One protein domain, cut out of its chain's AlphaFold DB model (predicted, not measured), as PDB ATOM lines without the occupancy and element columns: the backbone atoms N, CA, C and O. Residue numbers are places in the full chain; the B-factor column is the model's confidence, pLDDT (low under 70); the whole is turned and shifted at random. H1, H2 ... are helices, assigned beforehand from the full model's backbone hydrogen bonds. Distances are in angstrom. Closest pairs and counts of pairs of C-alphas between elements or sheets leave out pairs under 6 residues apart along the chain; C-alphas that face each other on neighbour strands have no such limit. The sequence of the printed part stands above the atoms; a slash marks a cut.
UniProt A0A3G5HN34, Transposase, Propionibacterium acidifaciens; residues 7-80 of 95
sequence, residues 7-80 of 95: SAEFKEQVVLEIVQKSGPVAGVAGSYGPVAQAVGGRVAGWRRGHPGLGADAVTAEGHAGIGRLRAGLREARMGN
ATOM      1  N   SER A   7     119.109 147.553 217.710       76.75
ATOM      2  CA  SER A   7     119.634 148.600 218.592       76.75
ATOM      3  C   SER A   7     120.971 149.144 218.076       76.75
ATOM      4  O   SER A   7     121.641 148.524 217.244       76.75
ATOM      5  N   ALA A   8     121.341 150.351 218.513       78.00
ATOM      6  CA  ALA A   8     122.632 150.948 218.167       78.00
ATOM      7  C   ALA A   8     123.795 150.085 218.685       78.00
ATOM      8  O   ALA A   8     124.709 149.780 217.925       78.00
ATOM      9  N   GLU A   9     123.669 149.583 219.912       76.31
ATOM     10  CA  GLU A   9     124.660 148.732 220.577       76.31
ATOM     11  C   GLU A   9     124.960 147.454 219.785       76.31
ATOM     12  O   GLU A   9     126.118 147.111 219.567       76.31
ATOM     13  N   PHE A  10     123.928 146.796 219.243       77.44
ATOM     14  CA  PHE A  10     124.114 145.599 218.419       77.44
ATOM     15  C   PHE A  10     124.927 145.890 217.148       77.44
ATOM     16  O   PHE A  10     125.756 145.085 216.727       77.44
ATOM     17  N   LYS A  11     124.722 147.058 216.529       79.75
ATOM     18  CA  LYS A  11     125.461 147.453 215.319       79.75
ATOM     19  C   LYS A  11     126.923 147.749 215.633       79.75
ATOM     20  O   LYS A  11     127.787 147.380 214.844       79.75
ATOM     21  N   GLU A  12     127.195 148.389 216.766       80.94
ATOM     22  CA  GLU A  12     128.560 148.674 217.220       80.94
ATOM     23  C   GLU A  12     129.319 147.391 217.556       80.94
ATOM     24  O   GLU A  12     130.473 147.238 217.156       80.94
ATOM     25  N   GLN A  13     128.651 146.433 218.196       78.75
ATOM     26  CA  GLN A  13     129.239 145.148 218.562       78.75
ATOM     27  C   GLN A  13     129.669 144.335 217.328       78.75
ATOM     28  O   GLN A  13     130.781 143.808 217.291       78.75
ATOM     29  N   VAL A  14     128.846 144.317 216.272       75.88
ATOM     30  CA  VAL A  14     129.176 143.668 214.988       75.88
ATOM     31  C   VAL A  14     130.371 144.342 214.302       75.88
ATOM     32  O   VAL A  14     131.245 143.665 213.759       75.88
ATOM     33  N   VAL A  15     130.435 145.676 214.325       79.56
ATOM     34  CA  VAL A  15     131.553 146.430 213.731       79.56
ATOM     35  C   VAL A  15     132.852 146.169 214.493       79.56
ATOM     36  O   VAL A  15     133.886 145.922 213.869       79.56
ATOM     37  N   LEU A  16     132.798 146.164 215.826       82.94
ATOM     38  CA  LEU A  16     133.937 145.832 216.679       82.94
ATOM     39  C   LEU A  16     134.465 144.426 216.398       82.94
ATOM     40  O   LEU A  16     135.677 144.248 216.305       82.94
ATOM     41  N   GLU A  17     133.581 143.448 216.209       77.56
ATOM     42  CA  GLU A  17     133.988 142.076 215.912       77.56
ATOM     43  C   GLU A  17     134.698 141.954 214.554       77.56
ATOM     44  O   GLU A  17     135.748 141.313 214.468       77.56
ATOM     45  N   ILE A  18     134.189 142.617 213.509       78.06
ATOM     46  CA  ILE A  18     134.809 142.623 212.172       78.06
ATOM     47  C   ILE A  18     136.198 143.275 212.218       78.06
ATOM     48  O   ILE A  18     137.154 142.742 211.649       78.06
ATOM     49  N   VAL A  19     136.322 144.411 212.910       76.94
ATOM     50  CA  VAL A  19     137.568 145.190 212.976       76.94
ATOM     51  C   VAL A  19     138.608 144.522 213.879       76.94
ATOM     52  O   VAL A  19     139.770 144.430 213.490       76.94
ATOM     53  N   GLN A  20     138.224 144.026 215.062       71.94
ATOM     54  CA  GLN A  20     139.174 143.402 215.994       71.94
ATOM     55  C   GLN A  20     139.606 142.007 215.555       71.94
ATOM     56  O   GLN A  20     140.793 141.694 215.630       71.94
ATOM     57  N   LYS A  21     138.679 141.155 215.099       71.69
ATOM     58  CA  LYS A  21     139.022 139.774 214.726       71.69
ATOM     59  C   LYS A  21     139.524 139.643 213.287       71.69
ATOM     60  O   LYS A  21     139.839 138.535 212.870       71.69
ATOM     61  N   SER A  22     139.585 140.743 212.522       62.28
ATOM     62  CA  SER A  22     139.871 140.730 211.073       62.28
ATOM     63  C   SER A  22     139.011 139.709 210.311       62.28
ATOM     64  O   SER A  22     139.435 139.123 209.315       62.28
ATOM     65  N   GLY A  23     137.802 139.453 210.820       69.25
ATOM     66  CA  GLY A  23     136.907 138.433 210.295       69.25
ATOM     67  C   GLY A  23     136.274 138.899 208.983       69.25
ATOM     68  O   GLY A  23     135.854 140.058 208.897       69.25
ATOM     69  N   PRO A  24     136.142 138.032 207.961       72.94
ATOM     70  CA  PRO A  24     135.407 138.379 206.752       72.94
ATOM     71  C   PRO A  24     133.987 138.826 207.114       72.94
ATOM     72  O   PRO A  24     133.286 138.119 207.842       72.94
ATOM     73  N   VAL A  25     133.532 139.959 206.562       69.19
ATOM     74  CA  VAL A  25     132.171 140.492 206.787       69.19
ATOM     75  C   VAL A  25     131.107 139.421 206.526       69.19
ATOM     76  O   VAL A  25     130.133 139.331 207.262       69.19
ATOM     77  N   ALA A  26     131.320 138.561 205.525       64.19
ATOM     78  CA  ALA A  26     130.431 137.449 205.198       64.19
ATOM     79  C   ALA A  26     130.385 136.352 206.282       64.19
ATOM     80  O   ALA A  26     129.326 135.774 206.506       64.19
ATOM     81  N   GLY A  27     131.494 136.082 206.976       69.00
ATOM     82  CA  GLY A  27     131.555 135.080 208.045       69.00
ATOM     83  C   GLY A  27     130.900 135.569 209.335       69.00
ATOM     84  O   GLY A  27     130.087 134.858 209.919       69.00
ATOM     85  N   VAL A  28     131.194 136.814 209.733       66.19
ATOM     86  CA  VAL A  28     130.572 137.437 210.912       66.19
ATOM     87  C   VAL A  28     129.095 137.663 210.652       66.19
ATOM     88  O   VAL A  28     128.258 137.297 211.454       66.19
ATOM     89  N   ALA A  29     128.728 138.219 209.506       65.19
ATOM     90  CA  ALA A  29     127.330 138.509 209.278       65.19
ATOM     91  C   ALA A  29     126.511 137.251 208.932       65.19
ATOM     92  O   ALA A  29     125.317 137.210 209.227       65.19
ATOM     93  N   GLY A  30     127.145 136.202 208.396       63.75
ATOM     94  CA  GLY A  30     126.539 134.881 208.217       63.75
ATOM     95  C   GLY A  30     126.069 134.247 209.532       63.75
ATOM     96  O   GLY A  30     125.057 133.550 209.522       63.75
ATOM     97  N   SER A  31     126.711 134.556 210.669       65.56
ATOM     98  CA  SER A  31     126.228 134.136 211.995       65.56
ATOM     99  C   SER A  31     125.011 134.943 212.481       65.56
ATOM    100  O   SER A  31     124.257 134.464 213.325       65.56
ATOM    101  N   TYR A  32     124.765 136.126 211.901       62.88
ATOM    102  CA  TYR A  32     123.630 137.010 212.205       62.88
ATOM    103  C   TYR A  32     122.492 136.954 211.163       62.88
ATOM    104  O   TYR A  32     121.507 137.692 211.275       62.88
ATOM    105  N   GLY A  33     122.593 136.098 210.140       65.69
ATOM    106  CA  GLY A  33     121.547 135.902 209.133       65.69
ATOM    107  C   GLY A  33     121.265 137.161 208.281       65.69
ATOM    108  O   GLY A  33     122.206 137.746 207.745       65.69
ATOM    109  N   PRO A  34     120.002 137.619 208.126       66.75
ATOM    110  CA  PRO A  34     119.597 138.732 207.240       66.75
ATOM    111  C   PRO A  34     120.392 140.042 207.394       66.75
ATOM    112  O   PRO A  34     120.431 140.876 206.486       66.75
ATOM    113  N   VAL A  35     121.056 140.218 208.539       59.94
ATOM    114  CA  VAL A  35     121.963 141.331 208.829       59.94
ATOM    115  C   VAL A  35     123.147 141.366 207.853       59.94
ATOM    116  O   VAL A  35     123.530 142.454 207.425       59.94
ATOM    117  N   ALA A  36     123.669 140.217 207.407       65.00
ATOM    118  CA  ALA A  36     124.731 140.137 206.394       65.00
ATOM    119  C   ALA A  36     124.367 140.783 205.078       65.00
ATOM    120  O   ALA A  36     125.142 141.557 204.517       65.00
ATOM    121  N   GLN A  37     123.167 140.479 204.605       65.94
ATOM    122  CA  GLN A  37     122.675 140.983 203.340       65.94
ATOM    123  C   GLN A  37     122.386 142.485 203.437       65.94
ATOM    124  O   GLN A  37     122.707 143.236 202.518       65.94
ATOM    125  N   ALA A  38     121.862 142.948 204.578       78.19
ATOM    126  CA  ALA A  38     121.617 144.369 204.829       78.19
ATOM    127  C   ALA A  38     122.920 145.185 204.934       78.19
ATOM    128  O   ALA A  38     123.020 146.281 204.373       78.19
ATOM    129  N   VAL A  39     123.930 144.651 205.622       76.06
ATOM    130  CA  VAL A  39     125.260 145.267 205.723       76.06
ATOM    131  C   VAL A  39     125.951 145.252 204.359       76.06
ATOM    132  O   VAL A  39     126.452 146.289 203.929       76.06
ATOM    133  N   GLY A  40     125.891 144.134 203.629       79.81
ATOM    134  CA  GLY A  40     126.401 144.025 202.261       79.81
ATOM    135  C   GLY A  40     125.769 145.050 201.315       79.81
ATOM    136  O   GLY A  40     126.485 145.748 200.600       79.81
ATOM    137  N   GLY A  41     124.446 145.230 201.382       83.56
ATOM    138  CA  GLY A  41     123.725 146.243 200.606       83.56
ATOM    139  C   GLY A  41     124.133 147.680 200.952       83.56
ATOM    140  O   GLY A  41     124.330 148.498 200.053       83.56
ATOM    141  N   ARG A  42     124.340 147.992 202.240       78.44
ATOM    142  CA  ARG A  42     124.856 149.307 202.671       78.44
ATOM    143  C   ARG A  42     126.274 149.569 202.175       78.44
ATOM    144  O   ARG A  42     126.553 150.666 201.698       78.44
ATOM    145  N   VAL A  43     127.153 148.573 202.263       76.69
ATOM    146  CA  VAL A  43     128.539 148.679 201.790       76.69
ATOM    147  C   VAL A  43     128.578 148.853 200.269       76.69
ATOM    148  O   VAL A  43     129.328 149.692 199.776       76.69
ATOM    149  N   ALA A  44     127.741 148.129 199.523       77.19
ATOM    150  CA  ALA A  44     127.625 148.287 198.074       77.19
ATOM    151  C   ALA A  44     127.124 149.690 197.682       77.19
ATOM    152  O   ALA A  44     127.694 150.322 196.790       77.19
ATOM    153  N   GLY A  45     126.112 150.210 198.385       83.75
ATOM    154  CA  GLY A  45     125.611 151.572 198.181       83.75
ATOM    155  C   GLY A  45     126.673 152.641 198.450       83.75
ATOM    156  O   GLY A  45     126.841 153.555 197.646       83.75
ATOM    157  N   TRP A  46     127.442 152.484 199.529       78.75
ATOM    158  CA  TRP A  46     128.551 153.382 199.849       78.75
ATOM    159  C   TRP A  46     129.648 153.337 198.773       78.75
ATOM    160  O   TRP A  46     130.041 154.376 198.252       78.75
ATOM    161  N   ARG A  47     130.076 152.145 198.333       77.50
ATOM    162  CA  ARG A  47     131.105 151.996 197.281       77.50
ATOM    163  C   ARG A  47     130.702 152.630 195.950       77.50
ATOM    164  O   ARG A  47     131.552 153.190 195.268       77.50
ATOM    165  N   ARG A  48     129.414 152.595 195.599       79.12
ATOM    166  CA  ARG A  48     128.895 153.249 194.387       79.12
ATOM    167  C   ARG A  48     129.028 154.778 194.437       79.12
ATOM    168  O   ARG A  48     129.208 155.391 193.392       79.12
ATOM    169  N   GLY A  49     128.959 155.378 195.629       79.44
ATOM    170  CA  GLY A  49     129.199 156.811 195.850       79.44
ATOM    171  C   GLY A  49     130.676 157.186 196.023       79.44
ATOM    172  O   GLY A  49     131.013 158.364 195.959       79.44
ATOM    173  N   HIS A  50     131.554 156.196 196.206       74.81
ATOM    174  CA  HIS A  50     132.992 156.378 196.418       74.81
ATOM    175  C   HIS A  50     133.827 155.489 195.469       74.81
ATOM    176  O   HIS A  50     134.572 154.611 195.929       74.81
ATOM    177  N   PRO A  51     133.713 155.689 194.138       62.09
ATOM    178  CA  PRO A  51     134.491 154.952 193.147       62.09
ATOM    179  C   PRO A  51     135.963 155.372 193.256       62.09
ATOM    180  O   PRO A  51     136.349 156.443 192.806       62.09
ATOM    181  N   GLY A  52     136.777 154.560 193.929       64.06
ATOM    182  CA  GLY A  52     138.183 154.877 194.211       64.06
ATOM    183  C   GLY A  52     138.586 154.753 195.679       64.06
ATOM    184  O   GLY A  52     139.736 155.003 195.992       64.06
ATOM    185  N   LEU A  53     137.678 154.343 196.575       63.53
ATOM    186  CA  LEU A  53     137.989 153.923 197.956       63.53
ATOM    187  C   LEU A  53     137.617 152.442 198.183       63.53
ATOM    188  O   LEU A  53     137.267 152.005 199.281       63.53
ATOM    189  N   GLY A  54     137.637 151.669 197.093       62.34
ATOM    190  CA  GLY A  54     137.435 150.224 197.067       62.34
ATOM    191  C   GLY A  54     138.464 149.459 197.908       62.34
ATOM    192  O   GLY A  54     139.494 150.011 198.266       62.34
ATOM    193  N   ALA A  55     138.234 148.170 198.190       58.06
ATOM    194  CA  ALA A  55     139.301 147.323 198.751       58.06
ATOM    195  C   ALA A  55     140.548 147.311 197.835       58.06
ATOM    196  O   ALA A  55     141.669 147.220 198.321       58.06
ATOM    197  N   ASP A  56     140.333 147.532 196.536       57.75
ATOM    198  CA  ASP A  56     141.359 147.626 195.493       57.75
ATOM    199  C   ASP A  56     141.981 149.030 195.365       57.75
ATOM    200  O   ASP A  56     142.851 149.252 194.529       57.75
ATOM    201  N   ALA A  57     141.531 150.005 196.163       59.09
ATOM    202  CA  ALA A  57     142.005 151.384 196.086       59.09
ATOM    203  C   ALA A  57     143.248 151.672 196.930       59.09
ATOM    204  O   ALA A  57     143.802 152.771 196.853       59.09
ATOM    205  N   VAL A  58     143.692 150.721 197.756       63.62
ATOM    206  CA  VAL A  58     144.953 150.894 198.474       63.62
ATOM    207  C   VAL A  58     146.083 150.622 197.488       63.62
ATOM    208  O   VAL A  58     146.392 149.479 197.164       63.62
ATOM    209  N   THR A  59     146.671 151.693 196.962       68.38
ATOM    210  CA  THR A  59     147.767 151.590 195.999       68.38
ATOM    211  C   THR A  59     149.019 151.003 196.658       68.38
ATOM    212  O   THR A  59     149.178 151.042 197.888       68.38
ATOM    213  N   ALA A  60     149.944 150.472 195.854       65.62
ATOM    214  CA  ALA A  60     151.215 149.942 196.349       65.62
ATOM    215  C   ALA A  60     152.003 151.002 197.149       65.62
ATOM    216  O   ALA A  60     152.645 150.693 198.156       65.62
ATOM    217  N   GLU A  61     151.878 152.272 196.767       65.75
ATOM    218  CA  GLU A  61     152.468 153.426 197.448       65.75
ATOM    219  C   GLU A  61     151.834 153.661 198.824       65.75
ATOM    220  O   GLU A  61     152.544 154.003 199.774       65.75
ATOM    221  N   GLY A  62     150.524 153.422 198.961       76.56
ATOM    222  CA  GLY A  62     149.816 153.454 200.242       76.56
ATOM    223  C   GLY A  62     150.326 152.380 201.205       76.56
ATOM    224  O   GLY A  62     150.643 152.678 202.361       76.56
ATOM    225  N   HIS A  63     150.509 151.148 200.717       74.62
ATOM    226  CA  HIS A  63     151.111 150.060 201.500       74.62
ATOM    227  C   HIS A  63     152.564 150.371 201.894       74.62
ATOM    228  O   HIS A  63     152.946 150.195 203.056       74.62
ATOM    229  N   ALA A  64     153.365 150.889 200.959       76.06
ATOM    230  CA  ALA A  64     154.745 151.288 201.222       76.06
ATOM    231  C   ALA A  64     154.829 152.431 202.251       76.06
ATOM    232  O   ALA A  64     155.691 152.412 203.133       76.06
ATOM    233  N   GLY A  65     153.914 153.402 202.185       82.38
ATOM    234  CA  GLY A  65     153.798 154.492 203.155       82.38
ATOM    235  C   GLY A  65     153.496 153.991 204.568       82.38
ATOM    236  O   GLY A  65     154.184 154.380 205.513       82.38
ATOM    237  N   ILE A  66     152.546 153.061 204.711       85.19
ATOM    238  CA  ILE A  66     152.234 152.413 205.998       85.19
ATOM    239  C   ILE A  66     153.452 151.649 206.536       85.19
ATOM    240  O   ILE A  66     153.737 151.705 207.737       85.19
ATOM    241  N   GLY A  67     154.199 150.967 205.662       85.19
ATOM    242  CA  GLY A  67     155.444 150.283 206.017       85.19
ATOM    243  C   GLY A  67     156.493 151.235 206.598       85.19
ATOM    244  O   GLY A  67     157.007 150.986 207.691       85.19
ATOM    245  N   ARG A  68     156.752 152.361 205.917       86.31
ATOM    246  CA  ARG A  68     157.691 153.395 206.388       86.31
ATOM    247  C   ARG A  68     157.257 154.007 207.717       86.31
ATOM    248  O   ARG A  68     158.077 154.140 208.621       86.31
ATOM    249  N   LEU A  69     155.967 154.311 207.873       86.38
ATOM    250  CA  LEU A  69     155.436 154.887 209.111       86.38
ATOM    251  C   LEU A  69     155.600 153.924 210.302       86.38
ATOM    252  O   LEU A  69     156.010 154.326 211.391       86.38
ATOM    253  N   ARG A  70     155.332 152.629 210.090       85.81
ATOM    254  CA  ARG A  70     155.532 151.582 211.107       85.81
ATOM    255  C   ARG A  70     157.005 151.380 211.457       85.81
ATOM    256  O   ARG A  70     157.302 151.080 212.613       85.81
ATOM    257  N   ALA A  71     157.909 151.505 210.486       86.00
ATOM    258  CA  ALA A  71     159.350 151.442 210.724       86.00
ATOM    259  C   ALA A  71     159.819 152.619 211.592       86.00
ATOM    260  O   ALA A  71     160.409 152.382 212.644       86.00
ATOM    261  N   GLY A  72     159.435 153.851 211.238       84.88
ATOM    262  CA  GLY A  72     159.770 155.043 212.021       84.88
ATOM    263  C   GLY A  72     159.224 155.002 213.452       84.88
ATOM    264  O   GLY A  72     159.914 155.385 214.389       84.88
ATOM    265  N   LEU A  73     158.023 154.450 213.670       82.56
ATOM    266  CA  LEU A  73     157.476 154.274 215.022       82.56
ATOM    267  C   LEU A  73     158.263 153.243 215.852       82.56
ATOM    268  O   LEU A  73     158.379 153.389 217.068       82.56
ATOM    269  N   ARG A  74     158.791 152.189 215.216       82.12
ATOM    270  CA  ARG A  74     159.666 151.201 215.871       82.12
ATOM    271  C   ARG A  74     161.002 151.822 216.263       82.12
ATOM    272  O   ARG A  74     161.448 151.624 217.388       82.12
ATOM    273  N   GLU A  75     161.592 152.586 215.357       78.69
ATOM    274  CA  GLU A  75     162.855 153.290 215.569       78.69
ATOM    275  C   GLU A  75     162.726 154.358 216.660       78.69
ATOM    276  O   GLU A  75     163.523 154.374 217.589       78.69
ATOM    277  N   ALA A  76     161.657 155.158 216.647       79.31
ATOM    278  CA  ALA A  76     161.376 156.134 217.699       79.31
ATOM    279  C   ALA A  76     161.170 155.476 219.078       79.31
ATOM    280  O   ALA A  76     161.597 156.015 220.097       79.31
ATOM    281  N   ARG A  77     160.552 154.286 219.127       74.19
ATOM    282  CA  ARG A  77     160.421 153.507 220.370       74.19
ATOM    283  C   ARG A  77     161.758 152.953 220.863       74.19
ATOM    284  O   ARG A  77     161.955 152.913 222.071       74.19
ATOM    285  N   MET A  78     162.656 152.549 219.964       68.31
ATOM    286  CA  MET A  78     164.019 152.135 220.326       68.31
ATOM    287  C   MET A  78     164.892 153.325 220.747       68.31
ATOM    288  O   MET A  78     165.610 153.222 221.733       68.31
ATOM    289  N   GLY A  79     164.797 154.465 220.057       61.19
ATOM    290  CA  GLY A  79     165.560 155.682 220.356       61.19
ATOM    291  C   GLY A  79     165.134 156.397 221.644       61.19
ATOM    292  O   GLY A  79     165.924 157.139 222.216       61.19
ATOM    293  N   ASN A  80     163.918 156.143 222.139       59.25
ATOM    294  CA  ASN A  80     163.477 156.553 223.480       59.25
ATOM    295  C   ASN A  80     163.935 155.576 224.588       59.25
ATOM    296  O   ASN A  80     163.634 155.782 225.764       59.25
TER     297      ASN A  80
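What this domain is: This is residues 7 to 80 of the 95 residues of the protein "Transposase" of Propionibacterium acidifaciens (UniProt A0A3G5HN34). The longest helix, H4, is a free arm that sticks out from a small body made by H2 and the greater parts of H1 and H3, and H3 and H4 form the two limbs of a wide, open V with the link between them at its bottom. In the body, H2 folds back on the beginning of H3 as a helical hairpin, and H1 packs on H2 at a steep angle near the far end of the H3 limb. The printed part has 74 residues with four named helices, in the order H1, H2, H3, H4, and no named strand; its class is all helix. It is only just loose, close to extended, with a radius of gyration of the C-alphas of 17.0 A, and its elongated outline spans 50 by 28 by 20 A.

How they stand to each other: H4, residues 60 to 79, touches no helix. It is apart from H3, residues 34 to 49, though the two follow each other in the chain. H3 touches H2, residues 25 to 31, with residues 35 to 39 alone. The closest C-alphas of H2 and H3 are those of Ala 29 and Ala 36, 4.2 A apart. This hairpin has a shallow tilt of 19 degrees, and its helices run opposite ways. H2 also touches H1, residues 8 to 21, which meets it with residues 14 to 18 alone. The closest C-alphas of H1 and H2 are those of Ile 18 and Val 25, 6.4 A apart. Their lines stand at a steep tilt of 60 degrees, opposite ways. H1 is apart from H3 and from H4, and H2 is apart from H4. In H1, H2, H3 and H4 every O i to N i+4 pair is within hydrogen-bond range.

Where its parts are: H4, 20 residues, runs 28.5 A from C-alpha 60 at (151.215, 149.942, 196.349) to C-alpha 79 at (165.560, 155.682, 220.356). H3, 16 residues from Pro 34 to Gly 49, measures 23.4 A from first to last C-alpha. H1, 14 residues, measures 20.1 A and begins with C-alpha 8 at (122.632, 150.948, 218.167). H2, from Val 25 to Ser 31, has 7 residues and measures 10.1 A.

The domain as a whole: The two C-alphas farthest apart are those of Pro 34 and Gly 79, at 50.7 A. Residues 19 to 24, 48 to 53 and 56 to 80 stand free; without them the body has 37 residues and spans 25 by 17 by 16 A. The printed part has no cut. The links from H1 to H2 and from H2 to H3 are tight, and the link from H3 to H4, with 10 residues, is short. The mean pLDDT of the printed part is 73.3, and residues 22 to 23, 25 to 37, 51 to 61 and 78 to 80 are under 70.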